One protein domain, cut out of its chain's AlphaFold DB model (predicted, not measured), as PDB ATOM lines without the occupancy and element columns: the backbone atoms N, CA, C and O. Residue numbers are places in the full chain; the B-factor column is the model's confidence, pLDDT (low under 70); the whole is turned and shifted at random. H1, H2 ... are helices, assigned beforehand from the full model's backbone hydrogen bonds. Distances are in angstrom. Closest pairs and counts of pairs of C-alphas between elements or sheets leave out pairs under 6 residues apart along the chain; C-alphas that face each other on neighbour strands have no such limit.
ATOM      1  N   LYS A   2      33.675  50.127  11.005       65.00
ATOM      2  CA  LYS A   2      32.336  49.500  11.109       65.00
ATOM      3  C   LYS A   2      31.819  48.906   9.791       65.00
ATOM      4  O   LYS A   2      31.495  47.733   9.767       65.00
ATOM      5  N   GLU A   3      31.881  49.647   8.686       73.75
ATOM      6  CA  GLU A   3      31.402  49.168   7.372       73.75
ATOM      7  C   GLU A   3      32.153  47.931   6.849       73.75
ATOM      8  O   GLU A   3      31.564  47.059   6.216       73.75
ATOM      9  N   LEU A   4      33.450  47.813   7.154       65.19
ATOM     10  CA  LEU A   4      34.253  46.630   6.820       65.19
ATOM     11  C   LEU A   4      33.838  45.419   7.659       65.19
ATOM     12  O   LEU A   4      33.715  44.318   7.132       65.19
ATOM     13  N   ILE A   5      33.596  45.630   8.953       74.62
ATOM     14  CA  ILE A   5      33.127  44.585   9.866       74.62
ATOM     15  C   ILE A   5      31.720  44.127   9.461       74.62
ATOM     16  O   ILE A   5      31.478  42.927   9.389       74.62
ATOM     17  N   ASP A   6      30.828  45.051   9.104       77.25
ATOM     18  CA  ASP A   6      29.474  44.740   8.637       77.25
ATOM     19  C   ASP A   6      29.483  44.004   7.290       77.25
ATOM     20  O   ASP A   6      28.709  43.067   7.084       77.25
ATOM     21  N   ALA A   7      30.401  44.354   6.384       70.31
ATOM     22  CA  ALA A   7      30.597  43.636   5.127       70.31
ATOM     23  C   ALA A   7      31.165  42.220   5.336       70.31
ATOM     24  O   ALA A   7      30.768  41.289   4.635       70.31
ATOM     25  N   ILE A   8      32.065  42.028   6.303       68.94
ATOM     26  CA  ILE A   8      32.590  40.703   6.668       68.94
ATOM     27  C   ILE A   8      31.493  39.864   7.332       68.94
ATOM     28  O   ILE A   8      31.280  38.716   6.946       68.94
ATOM     29  N   LEU A   9      30.744  40.442   8.273       71.00
ATOM     30  CA  LEU A   9      29.626  39.781   8.946       71.00
ATOM     31  C   LEU A   9      28.514  39.401   7.966       71.00
ATOM     32  O   LEU A   9      27.966  38.307   8.071       71.00
ATOM     33  N   SER A  10      28.191  40.257   6.990       72.12
ATOM     34  CA  SER A  10      27.182  39.937   5.973       72.12
ATOM     35  C   SER A  10      27.638  38.814   5.039       72.12
ATOM     36  O   SER A  10      26.831  37.962   4.679       72.12
ATOM     37  N   ARG A  11      28.934  38.744   4.713       66.31
ATOM     38  CA  ARG A  11      29.518  37.670   3.893       66.31
ATOM     39  C   ARG A  11      29.654  36.348   4.649       66.31
ATOM     40  O   ARG A  11      29.456  35.299   4.044       66.31
ATOM     41  N   MET A  12      29.890  36.380   5.962       68.56
ATOM     42  CA  MET A  12      29.851  35.186   6.822       68.56
ATOM     43  C   MET A  12      28.444  34.593   6.986       68.56
ATOM     44  O   MET A  12      28.330  33.442   7.395       68.56
ATOM     45  N   LYS A  13      27.375  35.326   6.635       75.50
ATOM     46  CA  LYS A  13      26.019  34.748   6.553       75.50
ATOM     47  C   LYS A  13      25.865  33.762   5.395       75.50
ATOM     48  O   LYS A  13      24.898  33.007   5.387       75.50
ATOM     49  N   SER A  14      26.777  33.766   4.419       82.69
ATOM     50  CA  SER A  14      26.803  32.735   3.384       82.69
ATOM     51  C   SER A  14      27.243  31.405   4.009       82.69
ATOM     52  O   SER A  14      28.359  31.347   4.535       82.69
ATOM     53  N   PRO A  15      26.432  30.334   3.928       81.62
ATOM     54  CA  PRO A  15      26.767  29.037   4.515       81.62
ATOM     55  C   PRO A  15      28.113  28.501   4.021       81.62
ATOM     56  O   PRO A  15      28.910  28.011   4.809       81.62
ATOM     57  N   ILE A  16      28.411  28.682   2.730       85.19
ATOM     58  CA  ILE A  16      29.661  28.215   2.117       85.19
ATOM     59  C   ILE A  16      30.861  28.974   2.689       85.19
ATOM     60  O   ILE A  16      31.847  28.357   3.082       85.19
ATOM     61  N   LEU A  17      30.777  30.307   2.760       85.31
ATOM     62  CA  LEU A  17      31.884  31.134   3.245       85.31
ATOM     63  C   LEU A  17      32.106  30.940   4.751       85.31
ATOM     64  O   LEU A  17      33.246  30.870   5.201       85.31
ATOM     65  N   GLY A  18      31.019  30.813   5.518       85.25
ATOM     66  CA  GLY A  18      31.064  30.513   6.946       85.25
ATOM     67  C   GLY A  18      31.693  29.149   7.225       85.25
ATOM     68  O   GLY A  18      32.639  29.062   8.005       85.25
ATOM     69  N   SER A  19      31.232  28.095   6.540       87.00
ATOM     70  CA  SER A  19      31.808  26.750   6.650       87.00
ATOM     71  C   SER A  19      33.272  26.717   6.222       87.00
ATOM     72  O   SER A  19      34.083  26.108   6.909       87.00
ATOM     73  N   PHE A  20      33.633  27.409   5.141       90.38
ATOM     74  CA  PHE A  20      35.016  27.523   4.686       90.38
ATOM     75  C   PHE A  20      35.923  28.152   5.752       90.38
ATOM     76  O   PHE A  20      36.927  27.551   6.131       90.38
ATOM     77  N   CYS A  21      35.546  29.318   6.287       88.12
ATOM     78  CA  CYS A  21      36.310  29.983   7.342       88.12
ATOM     79  C   CYS A  21      36.423  29.115   8.603       88.12
ATOM     80  O   CYS A  21      37.487  29.069   9.215       88.12
ATOM     81  N   LEU A  22      35.351  28.411   8.983       87.62
ATOM     82  CA  LEU A  22      35.353  27.511  10.137       87.62
ATOM     83  C   LEU A  22      36.268  26.305   9.931       87.62
ATOM     84  O   LEU A  22      37.041  25.982  10.824       87.62
ATOM     85  N   ILE A  23      36.212  25.654   8.770       90.38
ATOM     86  CA  ILE A  23      37.064  24.501   8.451       90.38
ATOM     87  C   ILE A  23      38.534  24.924   8.427       90.38
ATOM     88  O   ILE A  23      39.370  24.256   9.030       90.38
ATOM     89  N   TYR A  24      38.836  26.062   7.800       90.12
ATOM     90  CA  TYR A  24      40.185  26.617   7.763       90.12
ATOM     91  C   TYR A  24      40.703  26.956   9.172       90.12
ATOM     92  O   TYR A  24      41.818  26.589   9.538       90.12
ATOM     93  N   ALA A  25      39.873  27.597  10.001       89.19
ATOM     94  CA  ALA A  25      40.220  27.923  11.383       89.19
ATOM     95  C   ALA A  25      40.377  26.679  12.271       89.19
ATOM     96  O   ALA A  25      41.241  26.658  13.142       89.19
ATOM     97  N   LEU A  26      39.561  25.642  12.059       90.50
ATOM     98  CA  LEU A  26      39.670  24.367  12.771       90.50
ATOM     99  C   LEU A  26      40.941  23.611  12.388       90.50
ATOM    100  O   LEU A  26      41.580  23.025  13.259       90.50
ATOM    101  N   TYR A  27      41.317  23.640  11.111       90.06
ATOM    102  CA  TYR A  27      42.552  23.022  10.647       90.06
ATOM    103  C   TYR A  27      43.777  23.704  11.268       90.06
ATOM    104  O   TYR A  27      44.619  23.024  11.852       90.06
ATOM    105  N   HIS A  28      43.805  25.041  11.262       88.81
ATOM    106  CA  HIS A  28      44.893  25.827  11.849       88.81
ATOM    107  C   HIS A  28      44.694  26.185  13.334       88.81
ATOM    108  O   HIS A  28      45.283  27.140  13.850       88.81
ATOM    109  N   ILE A  29      43.841  25.455  14.063       88.94
ATOM    110  CA  ILE A  29      43.478  25.813  15.444       88.94
ATOM    111  C   ILE A  29      44.691  25.796  16.382       88.94
ATOM    112  O   ILE A  29      44.744  26.546  17.358       88.94
ATOM    113  N   LYS A  30      45.687  24.955  16.075       86.44
ATOM    114  CA  LYS A  30      46.925  24.847  16.848       86.44
ATOM    115  C   LYS A  30      47.807  26.069  16.630       86.44
ATOM    116  O   LYS A  30      48.257  26.655  17.610       86.44
ATOM    117  N   GLU A  31      48.019  26.483  15.384       85.25
ATOM    118  CA  GLU A  31      48.792  27.678  15.046       85.25
ATOM    119  C   GLU A  31      48.112  28.934  15.591       85.25
ATOM    120  O   GLU A  31      48.774  29.770  16.202       85.25
ATOM    121  N   ILE A  32      46.784  29.028  15.466       86.06
ATOM    122  CA  ILE A  32      45.986  30.118  16.043       86.06
ATOM    123  C   ILE A  32      46.126  30.130  17.571       86.06
ATOM    124  O   ILE A  32      46.357  31.184  18.164       86.06
ATOM    125  N   GLY A  33      46.046  28.970  18.226       87.06
ATOM    126  CA  GLY A  33      46.219  28.850  19.674       87.06
ATOM    127  C   GLY A  33      47.608  29.293  20.143       87.06
ATOM    128  O   GLY A  33      47.722  30.106  21.063       87.06
ATOM    129  N   VAL A  34      48.668  28.826  19.475       85.81
ATOM    130  CA  VAL A  34      50.057  29.233  19.755       85.81
ATOM    131  C   VAL A  34      50.247  30.729  19.494       85.81
ATOM    132  O   VAL A  34      50.892  31.423  20.281       85.81
ATOM    133  N   PHE A  35      49.645  31.269  18.438       86.12
ATOM    134  CA  PHE A  35      49.694  32.694  18.127       86.12
ATOM    135  C   PHE A  35      49.003  33.558  19.195       86.12
ATOM    136  O   PHE A  35      49.500  34.630  19.550       86.12
ATOM    137  N   ILE A  36      47.880  33.102  19.754       87.88
ATOM    138  CA  ILE A  36      47.162  33.827  20.813       87.88
ATOM    139  C   ILE A  36      47.994  33.865  22.104       87.88
ATOM    140  O   ILE A  36      48.147  34.943  22.686       87.88
ATOM    141  N   TRP A  37      48.585  32.734  22.508       89.06
ATOM    142  CA  TRP A  37      49.304  32.584  23.786       89.06
ATOM    143  C   TRP A  37      50.795  32.955  23.767       89.06
ATOM    144  O   TRP A  37      51.425  33.014  24.825       89.06
ATOM    145  N   SER A  38      51.385  33.202  22.601       86.31
ATOM    146  CA  SER A  38      52.816  33.507  22.480       86.31
ATOM    147  C   SER A  38      53.165  34.971  22.791       86.31
ATOM    148  O   SER A  38      52.330  35.876  22.730       86.31
ATOM    149  N   LYS A  39      54.438  35.218  23.130       87.50
ATOM    150  CA  LYS A  39      55.003  36.569  23.305       87.50
ATOM    151  C   LYS A  39      55.170  37.270  21.950       87.50
ATOM    152  O   LYS A  39      55.322  36.615  20.923       87.50
ATOM    153  N   GLN A  40      55.183  38.604  21.950       82.25
ATOM    154  CA  GLN A  40      55.157  39.433  20.734       82.25
ATOM    155  C   GLN A  40      56.291  39.138  19.734       82.25
ATOM    156  O   GLN A  40      56.058  39.150  18.528       82.25
ATOM    157  N   GLU A  41      57.483  38.793  20.219       79.56
ATOM    158  CA  GLU A  41      58.634  38.416  19.384       79.56
ATOM    159  C   GLU A  41      58.396  37.107  18.611       79.56
ATOM    160  O   GLU A  41      58.712  37.006  17.427       79.56
ATOM    161  N   VAL A  42      57.748  36.129  19.250       79.12
ATOM    162  CA  VAL A  42      57.400  34.834  18.644       79.12
ATOM    163  C   VAL A  42      56.255  34.991  17.638       79.12
ATOM    164  O   VAL A  42      56.245  34.328  16.604       79.12
ATOM    165  N   LYS A  43      55.321  35.925  17.875       83.06
ATOM    166  CA  LYS A  43      54.242  36.246  16.920       83.06
ATOM    167  C   LYS A  43      54.780  36.776  15.594       83.06
ATOM    168  O   LYS A  43      54.277  36.397  14.542       83.06
ATOM    169  N   LEU A  44      55.798  37.638  15.640       79.94
ATOM    170  CA  LEU A  44      56.438  38.197  14.444       79.94
ATOM    171  C   LEU A  44      57.172  37.127  13.628       79.94
ATOM    172  O   LEU A  44      57.099  37.150  12.401       79.94
ATOM    173  N   GLN A  45      57.828  36.178  14.303       80.44
ATOM    174  CA  GLN A  45      58.487  35.041  13.652       80.44
ATOM    175  C   GLN A  45      57.476  34.103  12.984       80.44
ATOM    176  O   GLN A  45      57.662  33.744  11.823       80.44
ATOM    177  N   LEU A  46      56.374  33.778  13.670       79.75
ATOM    178  CA  LEU A  46      55.284  32.969  13.113       79.75
ATOM    179  C   LEU A  46      54.641  33.626  11.884       79.75
ATOM    180  O   LEU A  46      54.322  32.934  10.925       79.75
ATOM    181  N   LEU A  47      54.488  34.956  11.886       79.62
ATOM    182  CA  LEU A  47      53.948  35.682  10.734       79.62
ATOM    183  C   LEU A  47      54.890  35.643   9.523       79.62
ATOM    184  O   LEU A  47      54.424  35.576   8.393       79.62
ATOM    185  N   HIS A  48      56.206  35.701   9.755       78.88
ATOM    186  CA  HIS A  48      57.210  35.665   8.686       78.88
ATOM    187  C   HIS A  48      57.357  34.284   8.043       78.88
ATOM    188  O   HIS A  48      57.720  34.194   6.877       78.88
ATOM    189  N   GLN A  49      57.097  33.220   8.803       79.31
ATOM    190  CA  GLN A  49      57.167  31.835   8.330       79.31
ATOM    191  C   GLN A  49      55.847  31.341   7.728       79.31
ATOM    192  O   GLN A  49      55.776  30.206   7.262       79.31
ATOM    193  N   PHE A  50      54.796  32.162   7.757       78.25
ATOM    194  CA  PHE A  50      53.499  31.778   7.227       78.25
ATOM    195  C   PHE A  50      53.512  31.832   5.696       78.25
ATOM    196  O   PHE A  50      53.382  32.898   5.093       78.25
ATOM    197  N   GLU A  51      53.665  30.671   5.065       79.31
ATOM    198  CA  GLU A  51      53.557  30.528   3.616       79.31
ATOM    199  C   GLU A  51      52.114  30.237   3.207       79.31
ATOM    200  O   GLU A  51      51.444  29.356   3.744       79.31
ATOM    201  N   PHE A  52      51.620  30.998   2.232       77.75
ATOM    202  CA  PHE A  52      50.247  30.879   1.767       77.75
ATOM    203  C   PHE A  52      50.146  29.814   0.671       77.75
ATOM    204  O   PHE A  52      50.565  30.039  -0.466       77.75
ATOM    205  N   ASN A  53      49.572  28.655   0.995       87.19
ATOM    206  CA  ASN A  53      49.386  27.575   0.031       87.19
ATOM    207  C   ASN A  53      48.004  27.651  -0.642       87.19
ATOM    208  O   ASN A  53      46.971  27.328  -0.051       87.19
ATOM    209  N   TYR A  54      47.976  28.035  -1.920       87.38
ATOM    210  CA  TYR A  54      46.732  28.122  -2.695       87.38
ATOM    211  C   TYR A  54      46.013  26.774  -2.859       87.38
ATOM    212  O   TYR A  54      44.784  26.747  -2.942       87.38
ATOM    213  N   ASN A  55      46.749  25.658  -2.874       90.00
ATOM    214  CA  ASN A  55      46.155  24.329  -3.029       90.00
ATOM    215  C   ASN A  55      45.342  23.922  -1.795       90.00
ATOM    216  O   ASN A  55      44.261  23.349  -1.929       90.00
ATOM    217  N   GLU A  56      45.823  24.266  -0.599       87.94
ATOM    218  CA  GLU A  56      45.102  24.029   0.657       87.94
ATOM    219  C   GLU A  56      43.797  24.823   0.696       87.94
ATOM    220  O   GLU A  56      42.745  24.299   1.061       87.94
ATOM    221  N   LEU A  57      43.826  26.067   0.221       88.00
ATOM    222  CA  LEU A  57      42.650  26.930   0.184       88.00
ATOM    223  C   LEU A  57      41.548  26.364  -0.726       88.00
ATOM    224  O   LEU A  57      40.382  26.308  -0.333       88.00
ATOM    225  N   ILE A  58      41.918  25.873  -1.913       91.81
ATOM    226  CA  ILE A  58      40.990  25.197  -2.832       91.81
ATOM    227  C   ILE A  58      40.442  23.911  -2.199       91.81
ATOM    228  O   ILE A  58      39.244  23.642  -2.301       91.81
ATOM    229  N   MET A  59      41.287  23.141  -1.508       91.56
ATOM    230  CA  MET A  59      40.868  21.926  -0.809       91.56
ATOM    231  C   MET A  59      39.820  22.233   0.266       91.56
ATOM    232  O   MET A  59      38.763  21.605   0.282       91.56
ATOM    233  N   PHE A  60      40.050  23.232   1.120       90.88
ATOM    234  CA  PHE A  60      39.081  23.621   2.148       90.88
ATOM    235  C   PHE A  60      37.795  24.186   1.559       90.88
ATOM    236  O   PHE A  60      36.717  23.924   2.091       90.88
ATOM    237  N   PHE A  61      37.877  24.911   0.441       90.44
ATOM    238  CA  PHE A  61      36.692  25.374  -0.271       90.44
ATOM    239  C   PHE A  61      35.863  24.198  -0.801       90.44
ATOM    240  O   PHE A  61      34.645  24.176  -0.633       90.44
ATOM    241  N   PHE A  62      36.518  23.184  -1.370       93.00
ATOM    242  CA  PHE A  62      35.850  21.971  -1.834       93.00
ATOM    243  C   PHE A  62      35.218  21.181  -0.681       93.00
ATOM    244  O   PHE A  62      34.069  20.757  -0.784       93.00
ATOM    245  N   VAL A  63      35.916  21.037   0.450       91.69
ATOM    246  CA  VAL A  63      35.367  20.383   1.651       91.69
ATOM    247  C   VAL A  63      34.167  21.159   2.199       91.69
ATOM    248  O   VAL A  63      33.151  20.548   2.518       91.69
ATOM    249  N   ALA A  64      34.240  22.491   2.259       90.94
ATOM    250  CA  ALA A  64      33.125  23.337   2.683       90.94
ATOM    251  C   ALA A  64      31.916  23.204   1.748       90.94
ATOM    252  O   ALA A  64      30.782  23.100   2.212       90.94
ATOM    253  N   PHE A  65      32.152  23.150   0.436       90.75
ATOM    254  CA  PHE A  65      31.105  22.917  -0.551       90.75
ATOM    255  C   PHE A  65      30.445  21.544  -0.364       90.75
ATOM    256  O   PHE A  65      29.225  21.463  -0.227       90.75
ATOM    257  N   CYS A  66      31.240  20.473  -0.275       92.44
ATOM    258  CA  CYS A  66      30.742  19.123  -0.007       92.44
ATOM    259  C   CYS A  66      29.953  19.055   1.304       92.44
ATOM    260  O   CYS A  66      28.893  18.439   1.340       92.44
ATOM    261  N   TYR A  67      30.429  19.717   2.361       90.00
ATOM    262  CA  TYR A  67      29.733  19.793   3.643       90.00
ATOM    263  C   TYR A  67      28.340  20.414   3.501       90.00
ATOM    264  O   TYR A  67      27.367  19.823   3.967       90.00
ATOM    265  N   VAL A  68      28.225  21.564   2.826       90.19
ATOM    266  CA  VAL A  68      26.931  22.234   2.609       90.19
ATOM    267  C   VAL A  68      25.982  21.339   1.813       90.19
ATOM    268  O   VAL A  68      24.828  21.179   2.203       90.19
ATOM    269  N   VAL A  69      26.465  20.690   0.749       91.56
ATOM    270  CA  VAL A  69      25.639  19.768  -0.044       91.56
ATOM    271  C   VAL A  69      25.175  18.577   0.797       91.56
ATOM    272  O   VAL A  69      23.990  18.256   0.800       91.56
ATOM    273  N   ILE A  70      26.074  17.929   1.542       91.62
ATOM    274  CA  ILE A  70      25.734  16.782   2.399       91.62
ATOM    275  C   ILE A  70      24.706  17.178   3.463       91.62
ATOM    276  O   ILE A  70      23.819  16.385   3.772       91.62
ATOM    277  N   LEU A  71      24.800  18.391   4.007       88.69
ATOM    278  CA  LEU A  71      23.878  18.882   5.025       88.69
ATOM    279  C   LEU A  71      22.447  19.021   4.484       88.69
ATOM    280  O   LEU A  71      21.515  18.566   5.143       88.69
ATOM    281  N   GLU A  72      22.273  19.538   3.264       89.81
ATOM    282  CA  GLU A  72      20.970  19.584   2.579       89.81
ATOM    283  C   GLU A  72      20.394  18.173   2.354       89.81
ATOM    284  O   GLU A  72      19.221  17.907   2.629       89.81
ATOM    285  N   TRP A  73      21.230  17.222   1.922       93.38
ATOM    286  CA  TRP A  73      20.816  15.823   1.759       93.38
ATOM    287  C   TRP A  73      20.435  15.160   3.086       93.38
ATOM    288  O   TRP A  73      19.467  14.400   3.148       93.38
ATOM    289  N   LEU A  74      21.171  15.454   4.158       91.50
ATOM    290  CA  LEU A  74      20.869  14.959   5.496       91.50
ATOM    291  C   LEU A  74      19.538  15.527   5.999       91.50
ATOM    292  O   LEU A  74      18.724  14.786   6.549       91.50
ATOM    293  N   GLN A  75      19.287  16.815   5.766       91.19
ATOM    294  CA  GLN A  75      18.025  17.458   6.114       91.19
ATOM    295  C   GLN A  75      16.853  16.823   5.356       91.19
ATOM    296  O   GLN A  75      15.849  16.464   5.973       91.19
ATOM    297  N   PHE A  76      17.015  16.560   4.057       93.12
ATOM    298  CA  PHE A  76      16.022  15.828   3.270       93.12
ATOM    299  C   PHE A  76      15.753  14.418   3.824       93.12
ATOM    300  O   PHE A  76      14.599  13.991   3.915       93.12
ATOM    301  N   ALA A  77      16.797  13.692   4.234       92.69
ATOM    302  CA  ALA A  77      16.655  12.363   4.825       92.69
ATOM    303  C   ALA A  77      15.894  12.398   6.163       92.69
ATOM    304  O   ALA A  77      15.023  11.556   6.401       92.69
ATOM    305  N   ILE A  78      16.173  13.388   7.018       93.19
ATOM    306  CA  ILE A  78      15.452  13.600   8.281       93.19
ATOM    307  C   ILE A  78      13.980  13.921   8.004       93.19
ATOM    308  O   ILE A  78      13.096  13.287   8.582       93.19
ATOM    309  N   ASP A  79      13.700  14.838   7.079       92.44
ATOM    310  CA  ASP A  79      12.332  15.202   6.704       92.44
ATOM    311  C   ASP A  79      11.554  14.003   6.160       92.44
ATOM    312  O   ASP A  79      10.380  13.810   6.492       92.44
ATOM    313  N   TYR A  80      12.207  13.160   5.361       93.50
ATOM    314  CA  TYR A  80      11.617  11.923   4.865       93.50
ATOM    315  C   TYR A  80      11.269  10.956   6.007       93.50
ATOM    316  O   TYR A  80      10.156  10.423   6.047       93.50
ATOM    317  N   LEU A  81      12.173  10.765   6.974       91.62
ATOM    318  CA  LEU A  81      11.927   9.923   8.150       91.62
ATOM    319  C   LEU A  81      10.768  10.453   9.004       91.62
ATOM    320  O   LEU A  81       9.893   9.682   9.411       91.62
ATOM    321  N   VAL A  82      10.714  11.767   9.232       92.44
ATOM    322  CA  VAL A  82       9.639  12.406  10.003       92.44
ATOM    323  C   VAL A  82       8.297  12.280   9.281       92.44
ATOM    324  O   VAL A  82       7.305  11.898   9.907       92.44
ATOM    325  N   LYS A  83       8.244  12.547   7.970       91.69
ATOM    326  CA  LYS A  83       7.021  12.391   7.162       91.69
ATOM    327  C   LYS A  83       6.527  10.952   7.166       91.69
ATOM    328  O   LYS A  83       5.337  10.724   7.371       91.69
ATOM    329  N   LYS A  84       7.432   9.983   7.009       90.50
ATOM    330  CA  LYS A  84       7.102   8.557   7.071       90.50
ATOM    331  C   LYS A  84       6.492   8.193   8.425       90.50
ATOM    332  O   LYS A  84       5.432   7.577   8.460       90.50
ATOM    333  N   SER A  85       7.112   8.620   9.525       88.62
ATOM    334  CA  SER A  85       6.599   8.378  10.881       88.62
ATOM    335  C   SER A  85       5.197   8.969  11.092       88.62
ATOM    336  O   SER A  85       4.293   8.275  11.561       88.62
ATOM    337  N   ARG A  86       4.973  10.221  10.663       87.75
ATOM    338  CA  ARG A  86       3.649  10.864  10.738       87.75
ATOM    339  C   ARG A  86       2.600  10.121   9.918       87.75
ATOM    340  O   ARG A  86       1.525   9.852  10.438       87.75
ATOM    341  N   TYR A  87       2.934   9.721   8.694       89.81
ATOM    342  CA  TYR A  87       2.027   8.971   7.828       89.81
ATOM    343  C   TYR A  87       1.561   7.654   8.467       89.81
ATOM    344  O   TYR A  87       0.372   7.350   8.451       89.81
ATOM    345  N   PHE A  88       2.472   6.890   9.083       87.19
ATOM    346  CA  PHE A  88       2.099   5.662   9.797       87.19
ATOM    347  C   PHE A  88       1.159   5.935  10.972       87.19
ATOM    348  O   PHE A  88       0.186   5.205  11.159       87.19
ATOM    349  N   ARG A  89       1.430   6.990  11.745       87.19
ATOM    350  CA  ARG A  89       0.582   7.368  12.876       87.19
ATOM    351  C   ARG A  89      -0.813   7.788  12.420       87.19
ATOM    352  O   ARG A  89      -1.798   7.323  12.984       87.19
ATOM    353  N   ASP A  90      -0.896   8.630  11.399       89.00
ATOM    354  CA  ASP A  90      -2.174   9.127  10.891       89.00
ATOM    355  C   ASP A  90      -2.993   7.992  10.267       89.00
ATOM    356  O   ASP A  90      -4.200   7.917  10.487       89.00
TER     357      ASP A  90
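Overview. This is residues 2 to 90 of the 235 residues of an uncharacterized protein of Photobacterium marinum (UniProt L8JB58). One long helix, H5, makes most of the length of an open, all-helix model; H2 crosses its part at residues 57 to 68, and residues 70 to 90 stick out as a bare arm. H1 makes a corner with H2, its residues 2 to 8 sticking out to the side, while H3 and H4 form a loose arc from the end of H2 back to the start of H5. The printed part has 89 residues with five named helices, H1 to H5 in order, and no named strand. It is extended, with a radius of gyration of the C-alphas of 19.8 A and spans of 68 by 29 by 26 A.

Arrangement. Start with H1, residues 2 to 12, and H2, residues 15 to 27: they only just touch, with 3 pairs of C-alphas within 8 A, and only at the corner, about perpendicular at 87 degrees. Their closest C-alphas, Met 12 and Gly 18, are 4.8 A apart. Next, H3, residues 29 to 37, is close to H2 but not clearly touching, the closest C-alphas being Ala 25 and Ile 32 at 7.7 A. H4, residues 40 to 48, is close to H3 but not clearly touching; the closest C-alphas, Phe 35 and Lys 43, are 5.9 A apart. H5, residues 54 to 90, touches H2 with residues 57 to 68 alone, at a steep tilt of 61 degrees, opposite ways; the closest C-alphas, Phe 20 and Ala 64, are 5.0 A apart. H4 and H5 are apart. In H1, H2, H3, H4 and H5 every O i to N i+4 pair is within hydrogen-bond range.

Along the chain. Find C-alpha 2 at (32.336, 49.500, 11.109), where H1 begins; it runs 15.1 A. H2 is 18.0 A long, H3 12.2 A and H4 12.8 A. From C-alpha 54 at (46.732, 28.122, -2.695), H5 runs 54.2 A to C-alpha 90 at (-2.174, 9.127, 10.891).

Size, cuts and confidence. The C-alphas of Glu 41 and Asp 90, the two farthest apart, are 68.0 A apart. The printed part has no cut, and its four links are tight. Look for pLDDT under 70 at residues 2, 4, 8, 11 and 12.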